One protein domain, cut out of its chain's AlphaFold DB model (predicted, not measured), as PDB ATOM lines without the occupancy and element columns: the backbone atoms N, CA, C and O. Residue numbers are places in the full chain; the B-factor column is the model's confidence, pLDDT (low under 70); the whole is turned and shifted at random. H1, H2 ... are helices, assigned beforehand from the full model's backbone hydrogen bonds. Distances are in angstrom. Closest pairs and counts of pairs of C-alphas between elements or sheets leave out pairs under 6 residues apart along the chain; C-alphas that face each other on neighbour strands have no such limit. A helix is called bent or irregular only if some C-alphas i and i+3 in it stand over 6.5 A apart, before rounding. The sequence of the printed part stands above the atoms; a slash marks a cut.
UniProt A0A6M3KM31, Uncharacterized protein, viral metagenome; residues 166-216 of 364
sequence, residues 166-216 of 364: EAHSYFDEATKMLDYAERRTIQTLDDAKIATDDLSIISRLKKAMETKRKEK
ATOM      1  N   GLU A 166      89.152 155.668 150.952       92.00
ATOM      2  CA  GLU A 166      90.229 156.013 150.012       92.00
ATOM      3  C   GLU A 166      91.278 156.926 150.659       92.00
ATOM      4  O   GLU A 166      92.475 156.787 150.423       92.00
ATOM      5  N   ALA A 167      90.860 157.858 151.520       92.00
ATOM      6  CA  ALA A 167      91.810 158.694 152.249       92.00
ATOM      7  C   ALA A 167      92.680 157.865 153.207       92.00
ATOM      8  O   ALA A 167      93.874 158.143 153.333       92.00
ATOM      9  N   HIS A 168      92.109 156.833 153.839       93.56
ATOM     10  CA  HIS A 168      92.877 155.904 154.670       93.56
ATOM     11  C   HIS A 168      93.865 155.086 153.843       93.56
ATOM     12  O   HIS A 168      95.013 154.955 154.259       93.56
ATOM     13  N   SER A 169      93.478 154.596 152.659       95.00
ATOM     14  CA  SER A 169      94.414 153.845 151.814       95.00
ATOM     15  C   SER A 169      95.598 154.710 151.370       95.00
ATOM     16  O   SER A 169      96.741 154.260 151.448       95.00
ATOM     17  N   TYR A 170      95.365 155.979 151.010       96.38
ATOM     18  CA  TYR A 170      96.456 156.913 150.716       96.38
ATOM     19  C   TYR A 170      97.334 157.205 151.935       96.38
ATOM     20  O   TYR A 170      98.551 157.334 151.795       96.38
ATOM     21  N   PHE A 171      96.746 157.312 153.129       95.75
ATOM     22  CA  PHE A 171      97.494 157.514 154.369       95.75
ATOM     23  C   PHE A 171      98.385 156.310 154.705       95.75
ATOM     24  O   PHE A 171      99.558 156.485 155.046       95.75
ATOM     25  N   ASP A 172      97.871 155.092 154.542       97.12
ATOM     26  CA  ASP A 172      98.632 153.860 154.751       97.12
ATOM     27  C   ASP A 172      99.788 153.738 153.750       97.12
ATOM     28  O   ASP A 172     100.909 153.384 154.124       97.12
ATOM     29  N   GLU A 173      99.551 154.058 152.473       97.31
ATOM     30  CA  GLU A 173     100.599 154.111 151.449       97.31
ATOM     31  C   GLU A 173     101.656 155.172 151.766       97.31
ATOM     32  O   GLU A 173     102.853 154.882 151.704       97.31
ATOM     33  N   ALA A 174     101.239 156.375 152.164       97.12
ATOM     34  CA  ALA A 174     102.151 157.448 152.550       97.12
ATOM     35  C   ALA A 174     103.009 157.053 153.759       97.12
ATOM     36  O   ALA A 174     104.210 157.315 153.769       97.12
ATOM     37  N   THR A 175     102.421 156.363 154.739       97.75
ATOM     38  CA  THR A 175     103.126 155.877 155.934       97.75
ATOM     39  C   THR A 175     104.158 154.804 155.579       97.75
ATOM     40  O   THR A 175     105.283 154.844 156.073       97.75
ATOM     41  N   LYS A 176     103.827 153.881 154.665       97.81
ATOM     42  CA  LYS A 176     104.783 152.884 154.150       97.81
ATOM     43  C   LYS A 176     105.938 153.538 153.393       97.81
ATOM     44  O   LYS A 176     107.088 153.148 153.578       97.81
ATOM     45  N   MET A 177     105.642 154.530 152.551       97.38
ATOM     46  CA  MET A 177     106.660 155.279 151.808       97.38
ATOM     47  C   MET A 177     107.557 156.093 152.743       97.38
ATOM     48  O   MET A 177     108.753 156.206 152.484       97.38
ATOM     49  N   LEU A 178     107.002 156.620 153.837       97.69
ATOM     50  CA  LEU A 178     107.758 157.315 154.874       97.69
ATOM     51  C   LEU A 178     108.728 156.368 155.593       97.69
ATOM     52  O   LEU A 178     109.921 156.648 155.598       97.69
ATOM     53  N   ASP A 179     108.258 155.227 156.112       98.00
ATOM     54  CA  ASP A 179     109.125 154.230 156.773       98.00
ATOM     55  C   ASP A 179     110.217 153.709 155.818       98.00
ATOM     56  O   ASP A 179     111.380 153.564 156.199       98.00
ATOM     57  N   TYR A 180     109.875 153.495 154.541       97.06
ATOM     58  CA  TYR A 180     110.852 153.134 153.514       97.06
ATOM     59  C   TYR A 180     111.905 154.235 153.297       97.06
ATOM     60  O   TYR A 180     113.102 153.942 153.251       97.06
ATOM     61  N   ALA A 181     111.479 155.497 153.191       97.25
ATOM     62  CA  ALA A 181     112.375 156.634 153.002       97.25
ATOM     63  C   ALA A 181     113.297 156.864 154.212       97.25
ATOM     64  O   ALA A 181     114.473 157.160 154.020       97.25
ATOM     65  N   GLU A 182     112.796 156.683 155.436       97.81
ATOM     66  CA  GLU A 182     113.567 156.841 156.678       97.81
ATOM     67  C   GLU A 182     114.683 155.800 156.821       97.81
ATOM     68  O   GLU A 182     115.770 156.109 157.311       97.81
ATOM     69  N   ARG A 183     114.447 154.562 156.372       97.81
ATOM     70  CA  ARG A 183     115.439 153.473 156.445       97.81
ATOM     71  C   ARG A 183     116.463 153.505 155.318       97.81
ATOM     72  O   ARG A 183     117.483 152.816 155.388       97.81
ATOM     73  N   ARG A 184     116.182 154.240 154.246       96.62
ATOM     74  CA  ARG A 184     117.006 154.238 153.043       96.62
ATOM     75  C   ARG A 184     118.316 154.989 153.263       96.62
ATOM     76  O   ARG A 184     118.336 156.117 153.741       96.62
ATOM     77  N   THR A 185     119.414 154.408 152.786       97.88
ATOM     78  CA  THR A 185     120.695 155.107 152.622       97.88
ATOM     79  C   THR A 185     121.072 155.129 151.143       97.88
ATOM     80  O   THR A 185     120.852 154.155 150.430       97.88
ATOM     81  N   ILE A 186     121.579 156.263 150.656       97.44
ATOM     82  CA  ILE A 186     121.993 156.445 149.259       97.44
ATOM     83  C   ILE A 186     123.514 156.568 149.266       97.44
ATOM     84  O   ILE A 186     124.042 157.559 149.766       97.44
ATOM     85  N   GLN A 187     124.214 155.556 148.754       98.00
ATOM     86  CA  GLN A 187     125.683 155.530 148.733       98.00
ATOM     87  C   GLN A 187     126.237 155.547 147.306       98.00
ATOM     88  O   GLN A 187     127.357 156.005 147.082       98.00
ATOM     89  N   THR A 188     125.454 155.073 146.337       98.06
ATOM     90  CA  THR A 188     125.863 154.920 144.939       98.06
ATOM     91  C   THR A 188     124.972 155.712 143.978       98.06
ATOM     92  O   THR A 188     123.891 156.188 144.325       98.06
ATOM     93  N   LEU A 189     125.428 155.852 142.728       94.69
ATOM     94  CA  LEU A 189     124.652 156.501 141.667       94.69
ATOM     95  C   LEU A 189     123.393 155.700 141.293       94.69
ATOM     96  O   LEU A 189     122.378 156.290 140.928       94.69
ATOM     97  N   ASP A 190     123.439 154.372 141.386       97.06
ATOM     98  CA  ASP A 190     122.274 153.533 141.094       97.06
ATOM     99  C   ASP A 190     121.212 153.648 142.198       97.06
ATOM    100  O   ASP A 190     120.023 153.742 141.884       97.06
ATOM    101  N   ASP A 191     121.621 153.807 143.465       95.12
ATOM    102  CA  ASP A 191     120.698 154.124 144.565       95.12
ATOM    103  C   ASP A 191     119.950 155.443 144.318       95.12
ATOM    104  O   ASP A 191     118.773 155.566 144.668       95.12
ATOM    105  N   ALA A 192     120.615 156.428 143.702       94.25
ATOM    106  CA  ALA A 192     120.019 157.721 143.375       94.25
ATOM    107  C   ALA A 192     118.967 157.627 142.255       94.25
ATOM    108  O   ALA A 192     117.961 158.342 142.296       94.25
ATOM    109  N   LYS A 193     119.145 156.723 141.279       96.75
ATOM    110  CA  LYS A 193     118.133 156.472 140.235       96.75
ATOM    111  C   LYS A 193     116.857 155.907 140.847       96.75
ATOM    112  O   LYS A 193     115.791 156.478 140.650       96.75
ATOM    113  N   ILE A 194     116.985 154.878 141.685       95.75
ATOM    114  CA  ILE A 194     115.842 154.282 142.389       95.75
ATOM    115  C   ILE A 194     115.153 155.345 143.269       95.75
ATOM    116  O   ILE A 194     113.932 155.405 143.332       95.75
ATOM    117  N   ALA A 195     115.913 156.241 143.913       95.25
ATOM    118  CA  ALA A 195     115.338 157.302 144.748       95.25
ATOM    119  C   ALA A 195     114.519 158.298 143.925       95.25
ATOM    120  O   ALA A 195     113.501 158.809 144.386       95.25
ATOM    121  N   THR A 196     114.946 158.550 142.692       94.81
ATOM    122  CA  THR A 196     114.221 159.402 141.751       94.81
ATOM    123  C   THR A 196     112.893 158.765 141.326       94.81
ATOM    124  O   THR A 196     111.874 159.460 141.231       94.81
ATOM    125  N   ASP A 197     112.870 157.446 141.134       96.00
ATOM    126  CA  ASP A 197     111.640 156.704 140.842       96.00
ATOM    127  C   ASP A 197     110.659 156.770 142.025       96.00
ATOM    128  O   ASP A 197     109.475 157.075 141.838       96.00
ATOM    129  N   ASP A 198     111.154 156.607 143.254       95.50
ATOM    130  CA  ASP A 198     110.330 156.707 144.465       95.50
ATOM    131  C   ASP A 198     109.784 158.121 144.688       95.50
ATOM    132  O   ASP A 198     108.602 158.291 144.996       95.50
ATOM    133  N   LEU A 199     110.583 159.162 144.432       96.25
ATOM    134  CA  LEU A 199     110.098 160.548 144.439       96.25
ATOM    135  C   LEU A 199     108.962 160.761 143.430       96.25
ATOM    136  O   LEU A 199     108.011 161.503 143.702       96.25
ATOM    137  N   SER A 200     109.017 160.089 142.281       97.50
ATOM    138  CA  SER A 200     107.953 160.139 141.274       97.50
ATOM    139  C   SER A 200     106.681 159.423 141.743       97.50
ATOM    140  O   SER A 200     105.572 159.867 141.435       97.50
ATOM    141  N   ILE A 201     106.804 158.340 142.518       96.06
ATOM    142  CA  ILE A 201     105.670 157.667 143.176       96.06
ATOM    143  C   ILE A 201     105.053 158.582 144.242       96.06
ATOM    144  O   ILE A 201     103.851 158.848 144.186       96.06
ATOM    145  N   ILE A 202     105.868 159.149 145.137       95.69
ATOM    146  CA  ILE A 202     105.426 160.080 146.190       95.69
ATOM    147  C   ILE A 202     104.709 161.294 145.581       95.69
ATOM    148  O   ILE A 202     103.649 161.704 146.054       95.69
ATOM    149  N   SER A 203     105.242 161.853 144.489       97.56
ATOM    150  CA  SER A 203     104.616 162.977 143.781       97.56
ATOM    151  C   SER A 203     103.232 162.623 143.223       97.56
ATOM    152  O   SER A 203     102.305 163.433 143.310       97.56
ATOM    153  N   ARG A 204     103.062 161.412 142.673       97.44
ATOM    154  CA  ARG A 204     101.762 160.925 142.182       97.44
ATOM    155  C   ARG A 204     100.760 160.742 143.320       97.44
ATOM    156  O   ARG A 204      99.640 161.228 143.192       97.44
ATOM    157  N   LEU A 205     101.176 160.126 144.429       97.12
ATOM    158  CA  LEU A 205     100.339 159.947 145.618       97.12
ATOM    159  C   LEU A 205      99.871 161.298 146.183       97.12
ATOM    160  O   LEU A 205      98.678 161.507 146.394       97.12
ATOM    161  N   LYS A 206     100.788 162.267 146.312       97.56
ATOM    162  CA  LYS A 206     100.458 163.636 146.737       97.56
ATOM    163  C   LYS A 206      99.397 164.277 145.836       97.56
ATOM    164  O   LYS A 206      98.429 164.847 146.337       97.56
ATOM    165  N   LYS A 207      99.562 164.181 144.512       97.88
ATOM    166  CA  LYS A 207      98.584 164.715 143.551       97.88
ATOM    167  C   LYS A 207      97.223 164.034 143.691       97.88
ATOM    168  O   LYS A 207      96.215 164.729 143.648       97.88
ATOM    169  N   ALA A 208      97.182 162.717 143.893       96.12
ATOM    170  CA  ALA A 208      95.933 161.983 144.096       96.12
ATOM    171  C   ALA A 208      95.181 162.467 145.350       96.12
ATOM    172  O   ALA A 208      93.994 162.785 145.268       96.12
ATOM    173  N   MET A 209      95.888 162.632 146.476       95.19
ATOM    174  CA  MET A 209      95.313 163.175 147.714       95.19
ATOM    175  C   MET A 209      94.789 164.608 147.533       95.19
ATOM    176  O   MET A 209      93.701 164.939 147.999       95.19
ATOM    177  N   GLU A 210      95.538 165.471 146.838       96.56
ATOM    178  CA  GLU A 210      95.107 166.847 146.559       96.56
ATOM    179  C   GLU A 210      93.882 166.908 145.640       96.56
ATOM    180  O   GLU A 210      92.995 167.733 145.869       96.56
ATOM    181  N   THR A 211      93.813 166.047 144.624       96.69
ATOM    182  CA  THR A 211      92.647 165.933 143.739       96.69
ATOM    183  C   THR A 211      91.413 165.519 144.531       96.69
ATOM    184  O   THR A 211      90.416 166.233 144.494       96.69
ATOM    185  N   LYS A 212      91.504 164.464 145.349       93.56
ATOM    186  CA  LYS A 212      90.392 164.005 146.198       93.56
ATOM    187  C   LYS A 212      89.959 165.057 147.214       93.56
ATOM    188  O   LYS A 212      88.766 165.274 147.416       93.56
ATOM    189  N   ARG A 213      90.915 165.787 147.803       94.94
ATOM    190  CA  ARG A 213      90.619 166.937 148.669       94.94
ATOM    191  C   ARG A 213      89.802 167.996 147.926       94.94
ATOM    192  O   ARG A 213      88.824 168.491 148.472       94.94
ATOM    193  N   LYS A 214      90.200 168.357 146.702       96.19
ATOM    194  CA  LYS A 214      89.479 169.345 145.883       96.19
ATOM    195  C   LYS A 214      88.097 168.848 145.475       96.19
ATOM    196  O   LYS A 214      87.154 169.612 145.588       96.19
ATOM    197  N   GLU A 215      87.967 167.590 145.058       94.12
ATOM    198  CA  GLU A 215      86.677 166.976 144.709       94.12
ATOM    199  C   GLU A 215      85.688 167.048 145.876       94.12
ATOM    200  O   GLU A 215      84.538 167.431 145.683       94.12
ATOM    201  N   LYS A 216      86.148 166.764 147.102       90.81
ATOM    202  CA  LYS A 216      85.311 166.842 148.308       90.81
ATOM    203  C   LYS A 216      85.006 168.265 148.767       90.81
ATOM    204  O   LYS A 216      83.929 168.507 149.298       90.81
TER     205      LYS A 216
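Overview. This is residues 166 to 216 of the 364 residues of an uncharacterized protein of viral metagenome (UniProt A0A6M3KM31). This is a long helical hairpin: the long helix H2 makes the length of a narrow rod, and the shorter helix H1 runs side by side with it in the opposite direction. The two are joined at one end by residues 184 to 188, and there residues 187 to 193, of which 189 to 193 belong to H2, stand free. The printed part has 51 residues with two named helices, H1 then H2, and no named strand, and its class is all helix. The whole is loose, with a radius of gyration of the C-alphas of 12.9 A, and the C-alphas span 42 by 16 by 10 A.

Arrangement. H2, residues 189 to 216, is the longest helix, with 28 residues. H1, residues 166 to 183, touches it, with 6 pairs of C-alphas within 8 A. The closest C-alphas of the two are those of Tyr 170 and Met 209, 7.0 A apart. H2 touches H1 with residues 202 to 209 alone. Their lines stand at a shallow tilt of 23 degrees, and they run opposite ways. Their centres are 11.0 A apart. Joined by a tight link of 5 residues, they form a helical hairpin. In both H1 and H2 every pair of O i and N i+4 is within hydrogen-bond range, and neither helix is bent.

Along the chain. H2 measures 41.2 A from C-alpha 189 at (124.652, 156.501, 141.667) to C-alpha 216 at (85.311, 166.842, 148.308). H1 has 18 residues and measures 26.1 A from C-alpha 166, at (90.229, 156.013, 150.012), to C-alpha 183.

Size, cuts and confidence. The two C-alphas farthest apart are those of Thr 188 and Lys 216, at 42.4 A. The first and last printed C-alphas, of Glu 166 and Lys 216, are 12.0 A apart. The printed part has no cut. The mean pLDDT of the printed part is 96.2, and no printed residue is under 70.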